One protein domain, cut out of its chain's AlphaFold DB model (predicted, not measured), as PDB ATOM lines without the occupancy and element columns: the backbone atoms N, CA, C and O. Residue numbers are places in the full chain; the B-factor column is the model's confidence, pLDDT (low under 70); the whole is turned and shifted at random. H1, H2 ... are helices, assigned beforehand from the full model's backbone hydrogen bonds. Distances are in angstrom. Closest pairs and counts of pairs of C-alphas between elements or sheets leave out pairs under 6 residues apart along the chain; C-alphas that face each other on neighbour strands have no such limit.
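Overview. This is residues 2 to 81 of the 135 residues of the protein "GST N-terminal domain-containing protein" of Parvibaculum sp (UniProt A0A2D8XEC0). Little regular structure is present: H3, the longest helix, and H1 lie side by side toward one end, and long loops lead to the small H2 at the other end. Residues 7 to 8 pair in parallel with residues 27 to 28. The printed part has 80 residues, of which 23 are in the named helices H1, H2 and H3, in that order, with no named strand: all helix. It is compact, with a radius of gyration of the C-alphas of 13.2 A and spans of 38 by 28 by 19 A.

Arrangement. H3, residues 62 to 71, touches H1, residues 12 to 20; their closest C-alphas, of Leu 66 and Val 14, are 6.0 A apart. They run the same way at a shallow tilt of 13 degrees. H2, residues 40 to 43, is apart from both. Every O i to N i+4 pair in H1 and H3 is within hydrogen-bond range; H2 is too short for one.

Along the chain. H3 measures 14.5 A, from C-alpha 62 at (245.401, 235.094, 229.148) to C-alpha 71 at (233.427, 227.020, 228.427). H1 measures 12.6 A and H2 5.1 A.

Size, cuts and confidence. The C-alphas farthest apart, of Pro 40 and Pro 81, are 40.5 A apart. The printed part has no cut; both links are long. pLDDT is under 70 in residues 2 to 10, 25 to 27 and 52 to 60.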
ATOM      1  N   SER A   2     220.910 243.812 231.542       26.20
ATOM      2  CA  SER A   2     222.019 244.025 230.608       26.20
ATOM      3  C   SER A   2     223.212 244.401 231.472       26.20
ATOM      4  O   SER A   2     223.251 245.497 232.027       26.20
ATOM      5  N   CYS A   3     224.096 243.435 231.709       24.11
ATOM      6  CA  CYS A   3     225.390 243.708 232.313       24.11
ATOM      7  C   CYS A   3     226.258 244.288 231.195       24.11
ATOM      8  O   CYS A   3     226.752 243.558 230.342       24.11
ATOM      9  N   THR A   4     226.360 245.613 231.141       29.56
ATOM     10  CA  THR A   4     227.294 246.318 230.262       29.56
ATOM     11  C   THR A   4     228.702 246.116 230.828       29.56
ATOM     12  O   THR A   4     229.122 246.841 231.727       29.56
ATOM     13  N   LEU A   5     229.394 245.070 230.376       35.34
ATOM     14  CA  LEU A   5     230.764 244.749 230.780       35.34
ATOM     15  C   LEU A   5     231.745 245.507 229.879       35.34
ATOM     16  O   LEU A   5     231.805 245.278 228.676       35.34
ATOM     17  N   ALA A   6     232.492 246.438 230.472       33.06
ATOM     18  CA  ALA A   6     233.591 247.138 229.817       33.06
ATOM     19  C   ALA A   6     234.803 246.198 229.716       33.06
ATOM     20  O   ALA A   6     235.304 245.746 230.748       33.06
ATOM     21  N   ALA A   7     235.299 245.911 228.508       43.28
ATOM     22  CA  ALA A   7     236.592 245.250 228.343       43.28
ATOM     23  C   ALA A   7     237.665 246.308 228.089       43.28
ATOM     24  O   ALA A   7     237.488 247.205 227.270       43.28
ATOM     25  N   VAL A   8     238.797 246.225 228.783       53.56
ATOM     26  CA  VAL A   8     239.935 247.113 228.538       53.56
ATOM     27  C   VAL A   8     241.097 246.251 228.063       53.56
ATOM     28  O   VAL A   8     241.569 245.401 228.804       53.56
ATOM     29  N   HIS A   9     241.469 246.451 226.795       62.12
ATOM     30  CA  HIS A   9     242.473 245.739 225.999       62.12
ATOM     31  C   HIS A   9     242.554 244.201 226.139       62.12
ATOM     32  O   HIS A   9     243.038 243.624 227.110       62.12
ATOM     33  N   ILE A  10     242.187 243.517 225.057       68.19
ATOM     34  CA  ILE A  10     242.172 242.056 224.978       68.19
ATOM     35  C   ILE A  10     243.444 241.537 224.268       68.19
ATOM     36  O   ILE A  10     243.761 242.010 223.172       68.19
ATOM     37  N   PRO A  11     244.178 240.554 224.838       75.88
ATOM     38  CA  PRO A  11     245.312 239.909 224.172       75.88
ATOM     39  C   PRO A  11     244.919 239.264 222.836       75.88
ATOM     40  O   PRO A  11     243.824 238.722 222.702       75.88
ATOM     41  N   GLN A  12     245.836 239.234 221.863       80.06
ATOM     42  CA  GLN A  12     245.532 238.739 220.510       80.06
ATOM     43  C   GLN A  12     244.945 237.319 220.492       80.06
ATOM     44  O   GLN A  12     243.975 237.084 219.781       80.06
ATOM     45  N   LYS A  13     245.466 236.391 221.312       85.50
ATOM     46  CA  LYS A  13     244.935 235.017 221.379       85.50
ATOM     47  C   LYS A  13     243.467 234.961 221.814       85.50
ATOM     48  O   LYS A  13     242.690 234.196 221.257       85.50
ATOM     49  N   VAL A  14     243.074 235.831 222.741       84.56
ATOM     50  CA  VAL A  14     241.690 235.939 223.220       84.56
ATOM     51  C   VAL A  14     240.800 236.580 222.153       84.56
ATOM     52  O   VAL A  14     239.695 236.107 221.910       84.56
ATOM     53  N   ARG A  15     241.302 237.599 221.443       84.56
ATOM     54  CA  ARG A  15     240.587 238.219 220.318       84.56
ATOM     55  C   ARG A  15     240.284 237.219 219.202       84.56
ATOM     56  O   ARG A  15     239.206 237.284 218.617       84.56
ATOM     57  N   THR A  16     241.210 236.309 218.901       87.69
ATOM     58  CA  THR A  16     240.971 235.235 217.929       87.69
ATOM     59  C   THR A  16     239.826 234.336 218.388       87.69
ATOM     60  O   THR A  16     238.884 234.142 217.629       87.69
ATOM     61  N   LEU A  17     239.846 233.869 219.642       88.81
ATOM     62  CA  LEU A  17     238.777 233.024 220.188       88.81
ATOM     63  C   LEU A  17     237.402 233.705 220.146       88.81
ATOM     64  O   LEU A  17     236.424 233.081 219.750       88.81
ATOM     65  N   LEU A  18     237.321 234.985 220.524       86.00
ATOM     66  CA  LEU A  18     236.065 235.742 220.483       86.00
ATOM     67  C   LEU A  18     235.467 235.772 219.071       86.00
ATOM     68  O   LEU A  18     234.267 235.559 218.910       86.00
ATOM     69  N   ARG A  19     236.309 235.960 218.044       87.12
ATOM     70  CA  ARG A  19     235.874 235.929 216.641       87.12
ATOM     71  C   ARG A  19     235.372 234.555 216.218       87.12
ATOM     72  O   ARG A  19     234.321 234.491 215.589       87.12
ATOM     73  N   GLU A  20     236.083 233.488 216.576       87.75
ATOM     74  CA  GLU A  20     235.659 232.111 216.273       87.75
ATOM     75  C   GLU A  20     234.316 231.774 216.939       87.75
ATOM     76  O   GLU A  20     233.468 231.123 216.335       87.75
ATOM     77  N   LYS A  21     234.075 232.281 218.156       85.94
ATOM     78  CA  LYS A  21     232.811 232.082 218.883       85.94
ATOM     79  C   LYS A  21     231.680 233.025 218.485       85.94
ATOM     80  O   LYS A  21     230.588 232.914 219.042       85.94
ATOM     81  N   GLY A  22     231.927 233.960 217.566       84.00
ATOM     82  CA  GLY A  22     230.955 234.985 217.182       84.00
ATOM     83  C   GLY A  22     230.570 235.925 218.330       84.00
ATOM     84  O   GLY A  22     229.472 236.475 218.326       84.00
ATOM     85  N   ILE A  23     231.443 236.086 219.328       81.06
ATOM     86  CA  ILE A  23     231.232 236.987 220.464       81.06
ATOM     87  C   ILE A  23     231.806 238.355 220.094       81.06
ATOM     88  O   ILE A  23     232.993 238.472 219.777       81.06
ATOM     89  N   ASP A  24     230.974 239.395 220.160       74.88
ATOM     90  CA  ASP A  24     231.412 240.766 219.901       74.88
ATOM     91  C   ASP A  24     232.486 241.207 220.915       74.88
ATOM     92  O   ASP A  24     232.312 241.126 222.134       74.88
ATOM     93  N   ASP A  25     233.620 241.683 220.392       66.75
ATOM     94  CA  ASP A  25     234.728 242.237 221.175       66.75
ATOM     95  C   ASP A  25     234.390 243.683 221.582       66.75
ATOM     96  O   ASP A  25     234.424 244.596 220.756       66.75
ATOM     97  N   PHE A  26     234.083 243.901 222.865       64.00
ATOM     98  CA  PHE A  26     233.890 245.235 223.449       64.00
ATOM     99  C   PHE A  26     235.176 245.775 224.086       64.00
ATOM    100  O   PHE A  26     235.176 246.161 225.256       64.00
ATOM    101  N   SER A  27     236.290 245.782 223.350       68.44
ATOM    102  CA  SER A  27     237.552 246.340 223.844       68.44
ATOM    103  C   SER A  27     237.599 247.866 223.779       68.44
ATOM    104  O   SER A  27     237.276 248.503 222.780       68.44
ATOM    105  N   HIS A  28     238.076 248.457 224.868       71.31
ATOM    106  CA  HIS A  28     238.562 249.823 224.914       71.31
ATOM    107  C   HIS A  28     240.051 249.846 224.574       71.31
ATOM    108  O   HIS A  28     240.853 249.122 225.181       71.31
ATOM    109  N   ASP A  29     240.413 250.698 223.618       70.56
ATOM    110  CA  ASP A  29     241.803 250.949 223.271       70.56
ATOM    111  C   ASP A  29     242.532 251.636 224.427       70.56
ATOM    112  O   ASP A  29     242.049 252.602 225.015       70.56
ATOM    113  N   LEU A  30     243.726 251.127 224.732       73.31
ATOM    114  CA  LEU A  30     244.660 251.719 225.682       73.31
ATOM    115  C   LEU A  30     245.884 252.236 224.942       73.31
ATOM    116  O   LEU A  30     246.609 251.471 224.298       73.31
ATOM    117  N   ASN A  31     246.188 253.518 225.105       73.81
ATOM    118  CA  ASN A  31     247.418 254.099 224.598       73.81
ATOM    119  C   ASN A  31     248.590 253.777 225.538       73.81
ATOM    120  O   ASN A  31     248.844 254.446 226.546       73.81
ATOM    121  N   LEU A  32     249.351 252.742 225.179       73.44
ATOM    122  CA  LEU A  32     250.529 252.318 225.940       73.44
ATOM    123  C   LEU A  32     251.681 253.332 225.872       73.44
ATOM    124  O   LEU A  32     252.429 253.461 226.845       73.44
ATOM    125  N   GLY A  33     251.788 254.089 224.773       70.00
ATOM    126  CA  GLY A  33     252.770 255.168 224.614       70.00
ATOM    127  C   GLY A  33     252.560 256.299 225.623       70.00
ATOM    128  O   GLY A  33     253.525 256.787 226.201       70.00
ATOM    129  N   LYS A  34     251.297 256.632 225.918       73.62
ATOM    130  CA  LYS A  34     250.891 257.590 226.964       73.62
ATOM    131  C   LYS A  34     250.814 256.990 228.371       73.62
ATOM    132  O   LYS A  34     250.421 257.680 229.305       73.62
ATOM    133  N   HIS A  35     251.161 255.713 228.523       73.00
ATOM    134  CA  HIS A  35     251.106 254.985 229.792       73.00
ATOM    135  C   HIS A  35     249.710 254.966 230.442       73.00
ATOM    136  O   HIS A  35     249.584 254.974 231.664       73.00
ATOM    137  N   GLU A  36     248.642 254.881 229.643       79.94
ATOM    138  CA  GLU A  36     247.263 254.875 230.165       79.94
ATOM    139  C   GLU A  36     246.973 253.686 231.097       79.94
ATOM    140  O   GLU A  36     246.181 253.815 232.026       79.94
ATOM    141  N   HIS A  37     247.688 252.570 230.936       77.62
ATOM    142  CA  HIS A  37     247.649 251.412 231.840       77.62
ATOM    143  C   HIS A  37     248.169 251.698 233.267       77.62
ATOM    144  O   HIS A  37     247.988 250.885 234.166       77.62
ATOM    145  N   ALA A  38     248.833 252.833 233.496       82.44
ATOM    146  CA  ALA A  38     249.274 253.287 234.817       82.44
ATOM    147  C   ALA A  38     248.411 254.442 235.359       82.44
ATOM    148  O   ALA A  38     248.690 254.991 236.425       82.44
ATOM    149  N   SER A  39     247.375 254.845 234.623       85.25
ATOM    150  CA  SER A  39     246.482 255.920 235.040       85.25
ATOM    151  C   SER A  39     245.576 255.486 236.205       85.25
ATOM    152  O   SER A  39     245.231 254.306 236.313       85.25
ATOM    153  N   PRO A  40     245.108 256.421 237.054       86.31
ATOM    154  CA  PRO A  40     244.222 256.087 238.170       86.31
ATOM    155  C   PRO A  40     242.922 255.391 237.750       86.31
ATOM    156  O   PRO A  40     242.440 254.520 238.469       86.31
ATOM    157  N   TRP A  41     242.361 255.746 236.585       83.19
ATOM    158  CA  TRP A  41     241.130 255.124 236.095       83.19
ATOM    159  C   TRP A  41     241.359 253.655 235.730       83.19
ATOM    160  O   TRP A  41     240.552 252.807 236.097       83.19
ATOM    161  N   TYR A  42     242.482 253.343 235.075       80.56
ATOM    162  CA  TYR A  42     242.808 251.973 234.702       80.56
ATOM    163  C   TYR A  42     243.237 251.141 235.908       80.56
ATOM    164  O   TYR A  42     242.826 249.995 236.039       80.56
ATOM    165  N   LEU A  43     244.009 251.716 236.833       83.44
ATOM    166  CA  LEU A  43     244.392 251.038 238.075       83.44
ATOM    167  C   LEU A  43     243.184 250.735 238.974       83.44
ATOM    168  O   LEU A  43     243.218 249.760 239.721       83.44
ATOM    169  N   GLY A  44     242.108 251.523 238.872       80.75
ATOM    170  CA  GLY A  44     240.817 251.212 239.490       80.75
ATOM    171  C   GLY A  44     240.136 249.965 238.911       80.75
ATOM    172  O   GLY A  44     239.316 249.358 239.593       80.75
ATOM    173  N   ILE A  45     240.497 249.566 237.687       77.75
ATOM    174  CA  ILE A  45     240.026 248.347 237.014       77.75
ATOM    175  C   ILE A  45     241.011 247.193 237.259       77.75
ATOM    176  O   ILE A  45     240.612 246.102 237.655       77.75
ATOM    177  N   ASN A  46     242.308 247.432 237.049       77.69
ATOM    178  CA  ASN A  46     243.380 246.468 237.261       77.69
ATOM    179  C   ASN A  46     244.516 247.086 238.094       77.69
ATOM    180  O   ASN A  46     245.415 247.722 237.533       77.69
ATOM    181  N   PRO A  47     244.552 246.835 239.417       79.62
ATOM    182  CA  PRO A  47     245.569 247.393 240.310       79.62
ATOM    183  C   PRO A  47     247.008 247.001 239.957       79.62
ATOM    184  O   PRO A  47     247.950 247.655 240.398       79.62
ATOM    185  N   ARG A  48     247.207 245.935 239.169       75.88
ATOM    186  CA  ARG A  48     248.537 245.498 238.718       75.88
ATOM    187  C   ARG A  48     249.062 246.324 237.541       75.88
ATOM    188  O   ARG A  48     250.222 246.148 237.176       75.88
ATOM    189  N   GLY A  49     248.230 247.162 236.914       74.19
ATOM    190  CA  GLY A  49     248.607 247.962 235.743       74.19
ATOM    191  C   GLY A  49     249.013 247.123 234.527       74.19
ATOM    192  O   GLY A  49     249.681 247.618 233.622       74.19
ATOM    193  N   VAL A  50     248.655 245.834 234.498       74.94
ATOM    194  CA  VAL A  50     248.875 244.966 233.334       74.94
ATOM    195  C   VAL A  50     247.698 245.102 232.385       74.94
ATOM    196  O   VAL A  50     246.577 245.321 232.818       74.94
ATOM    197  N   VAL A  51     247.961 245.002 231.088       72.00
ATOM    198  CA  VAL A  51     247.028 245.418 230.033       72.00
ATOM    199  C   VAL A  51     245.877 244.405 229.821       72.00
ATOM    200  O   VAL A  51     244.919 244.715 229.135       72.00
ATOM    201  N   SER A  52     245.928 243.210 230.422       66.38
ATOM    202  CA  SER A  52     244.870 242.193 230.324       66.38
ATOM    203  C   SER A  52     243.744 242.419 231.340       66.38
ATOM    204  O   SER A  52     243.966 242.308 232.549       66.38
ATOM    205  N   VAL A  53     242.526 242.699 230.857       63.97
ATOM    206  CA  VAL A  53     241.290 242.708 231.662       63.97
ATOM    207  C   VAL A  53     240.140 242.083 230.876       63.97
ATOM    208  O   VAL A  53     239.919 242.413 229.712       63.97
ATOM    209  N   TYR A  54     239.370 241.218 231.534       64.06
ATOM    210  CA  TYR A  54     238.132 240.658 230.997       64.06
ATOM    211  C   TYR A  54     237.063 240.605 232.106       64.06
ATOM    212  O   TYR A  54     237.374 240.281 233.247       64.06
ATOM    213  N   GLU A  55     235.825 241.005 231.800       57.97
ATOM    214  CA  GLU A  55     234.663 241.003 232.715       57.97
ATOM    215  C   GLU A  55     234.827 241.687 234.094       57.97
ATOM    216  O   GLU A  55     234.175 241.324 235.071       57.97
ATOM    217  N   GLY A  56     235.693 242.700 234.219       53.91
ATOM    218  CA  GLY A  56     235.924 243.390 235.501       53.91
ATOM    219  C   GLY A  56     236.617 242.530 236.571       53.91
ATOM    220  O   GLY A  56     236.917 243.022 237.658       53.91
ATOM    221  N   GLY A  57     236.918 241.268 236.254       53.06
ATOM    222  CA  GLY A  57     237.857 240.429 236.974       53.06
ATOM    223  C   GLY A  57     239.272 240.696 236.475       53.06
ATOM    224  O   GLY A  57     239.532 240.799 235.274       53.06
ATOM    225  N   VAL A  58     240.227 240.801 237.397       51.91
ATOM    226  CA  VAL A  58     241.645 240.830 237.033       51.91
ATOM    227  C   VAL A  58     242.061 239.410 236.647       51.91
ATOM    228  O   VAL A  58     242.637 238.676 237.448       51.91
ATOM    229  N   HIS A  59     241.752 239.007 235.416       56.72
ATOM    230  CA  HIS A  59     242.309 237.799 234.818       56.72
ATOM    231  C   HIS A  59     243.699 238.134 234.295       56.72
ATOM    232  O   HIS A  59     243.892 238.653 233.197       56.72
ATOM    233  N   VAL A  60     244.674 237.905 235.168       56.69
ATOM    234  CA  VAL A  60     246.082 238.203 234.906       56.69
ATOM    235  C   VAL A  60     246.581 237.350 233.746       56.69
ATOM    236  O   VAL A  60     247.286 237.871 232.882       56.69
ATOM    237  N   GLU A  61     246.155 236.085 233.702       72.50
ATOM    238  CA  GLU A  61     246.638 235.120 232.728       72.50
ATOM    239  C   GLU A  61     245.657 234.901 231.585       72.50
ATOM    240  O   GLU A  61     244.498 234.525 231.736       72.50
ATOM    241  N   SER A  62     246.169 235.144 230.387       76.06
ATOM    242  CA  SER A  62     245.401 235.094 229.148       76.06
ATOM    243  C   SER A  62     244.999 233.671 228.739       76.06
ATOM    244  O   SER A  62     244.054 233.524 227.971       76.06
ATOM    245  N   ASN A  63     245.658 232.637 229.274       86.00
ATOM    246  CA  ASN A  63     245.261 231.234 229.098       86.00
ATOM    247  C   ASN A  63     243.990 230.892 229.887       86.00
ATOM    248  O   ASN A  63     243.116 230.202 229.361       86.00
ATOM    249  N   ASP A  64     243.830 231.448 231.089       83.38
ATOM    250  CA  ASP A  64     242.620 231.253 231.896       83.38
ATOM    251  C   ASP A  64     241.407 231.900 231.224       83.38
ATOM    252  O   ASP A  64     240.320 231.326 231.204       83.38
ATOM    253  N   ILE A  65     241.606 233.072 230.605       82.12
ATOM    254  CA  ILE A  65     240.564 233.754 229.825       82.12
ATOM    255  C   ILE A  65     240.123 232.887 228.640       82.12
ATOM    256  O   ILE A  65     238.929 232.801 228.368       82.12
ATOM    257  N   LEU A  66     241.057 232.220 227.949       88.00
ATOM    258  CA  LEU A  66     240.720 231.306 226.853       88.00
ATOM    259  C   LEU A  66     239.867 230.135 227.343       88.00
ATOM    260  O   LEU A  66     238.844 229.841 226.734       88.00
ATOM    261  N   ALA A  67     240.261 229.487 228.442       87.62
ATOM    262  CA  ALA A  67     239.504 228.374 229.012       87.62
ATOM    263  C   ALA A  67     238.108 228.806 229.486       87.62
ATOM    264  O   ALA A  67     237.132 228.100 229.242       87.62
ATOM    265  N   TYR A  68     238.008 229.979 230.117       85.25
ATOM    266  CA  TYR A  68     236.738 230.552 230.556       85.25
ATOM    267  C   TYR A  68     235.801 230.836 229.379       85.25
ATOM    268  O   TYR A  68     234.679 230.338 229.353       85.25
ATOM    269  N   LEU A  69     236.277 231.598 228.391       84.00
ATOM    270  CA  LEU A  69     235.508 231.942 227.196       84.00
ATOM    271  C   LEU A  69     235.107 230.709 226.400       84.00
ATOM    272  O   LEU A  69     234.031 230.678 225.807       84.00
ATOM    273  N   ASP A  70     235.970 229.697 226.372       88.94
ATOM    274  CA  ASP A  70     235.658 228.470 225.668       88.94
ATOM    275  C   ASP A  70     234.530 227.672 226.323       88.94
ATOM    276  O   ASP A  70     233.681 227.135 225.614       88.94
ATOM    277  N   ALA A  71     234.471 227.681 227.654       86.75
ATOM    278  CA  ALA A  71     233.427 227.020 228.427       86.75
ATOM    279  C   ALA A  71     232.065 227.741 228.389       86.75
ATOM    280  O   ALA A  71     231.065 227.168 228.831       86.75
ATOM    281  N   LEU A  72     231.998 228.982 227.890       84.00
ATOM    282  CA  LEU A  72     230.728 229.690 227.744       84.00
ATOM    283  C   LEU A  72     229.852 229.035 226.660       84.00
ATOM    284  O   LEU A  72     230.372 228.622 225.618       84.00
ATOM    285  N   PRO A  73     228.519 228.983 226.856       81.69
ATOM    286  CA  PRO A  73     227.600 228.509 225.828       81.69
ATOM    287  C   PRO A  73     227.745 229.325 224.535       81.69
ATOM    288  O   PRO A  73     227.565 230.541 224.538       81.69
ATOM    289  N   SER A  74     228.058 228.647 223.436       83.19
ATOM    290  CA  SER A  74     228.170 229.210 222.089       83.19
ATOM    291  C   SER A  74     227.790 228.134 221.072       83.19
ATOM    292  O   SER A  74     227.913 226.944 221.357       83.19
ATOM    293  N   ASP A  75     227.336 228.561 219.894       85.00
ATOM    294  CA  ASP A  75     227.079 227.673 218.754       85.00
ATOM    295  C   ASP A  75     228.381 227.188 218.086       85.00
ATOM    296  O   ASP A  75     228.350 226.287 217.250       85.00
ATOM    297  N   ALA A  76     229.524 227.791 218.434       87.50
ATOM    298  CA  ALA A  76     230.835 227.401 217.937       87.50
ATOM    299  C   ALA A  76     231.444 226.254 218.752       87.50
ATOM    300  O   ALA A  76     231.326 226.206 219.982       87.50
ATOM    301  N   ASP A  77     232.166 225.378 218.054       89.38
ATOM    302  CA  ASP A  77     232.886 224.267 218.667       89.38
ATOM    303  C   ASP A  77     233.942 224.754 219.673       89.38
ATOM    304  O   ASP A  77     234.498 225.855 219.578       89.38
ATOM    305  N   SER A  78     234.229 223.902 220.657       90.69
ATOM    306  CA  SER A  78     235.308 224.146 221.611       90.69
ATOM    307  C   SER A  78     236.655 224.159 220.889       90.69
ATOM    308  O   SER A  78     236.966 223.252 220.116       90.69
ATOM    309  N   ILE A  79     237.491 225.157 221.185       90.56
ATOM    310  CA  ILE A  79     238.876 225.188 220.684       90.56
ATOM    311  C   ILE A  79     239.781 224.194 221.415       90.56
ATOM    312  O   ILE A  79     240.909 223.945 220.986       90.56
ATOM    313  N   PHE A  80     239.312 223.648 222.537       92.25
ATOM    314  CA  PHE A  80     240.050 222.668 223.304       92.25
ATOM    315  C   PHE A  80     239.625 221.242 222.939       92.25
ATOM    316  O   PHE A  80     238.437 220.958 222.758       92.25
ATOM    317  N   PRO A  81     240.578 220.299 222.901       92.56
ATOM    318  CA  PRO A  81     240.251 218.900 222.693       92.56
ATOM    319  C   PRO A  81     239.435 218.349 223.869       92.56
ATOM    320  O   PRO A  81     239.625 218.736 225.025       92.56
TER     321      PRO A  81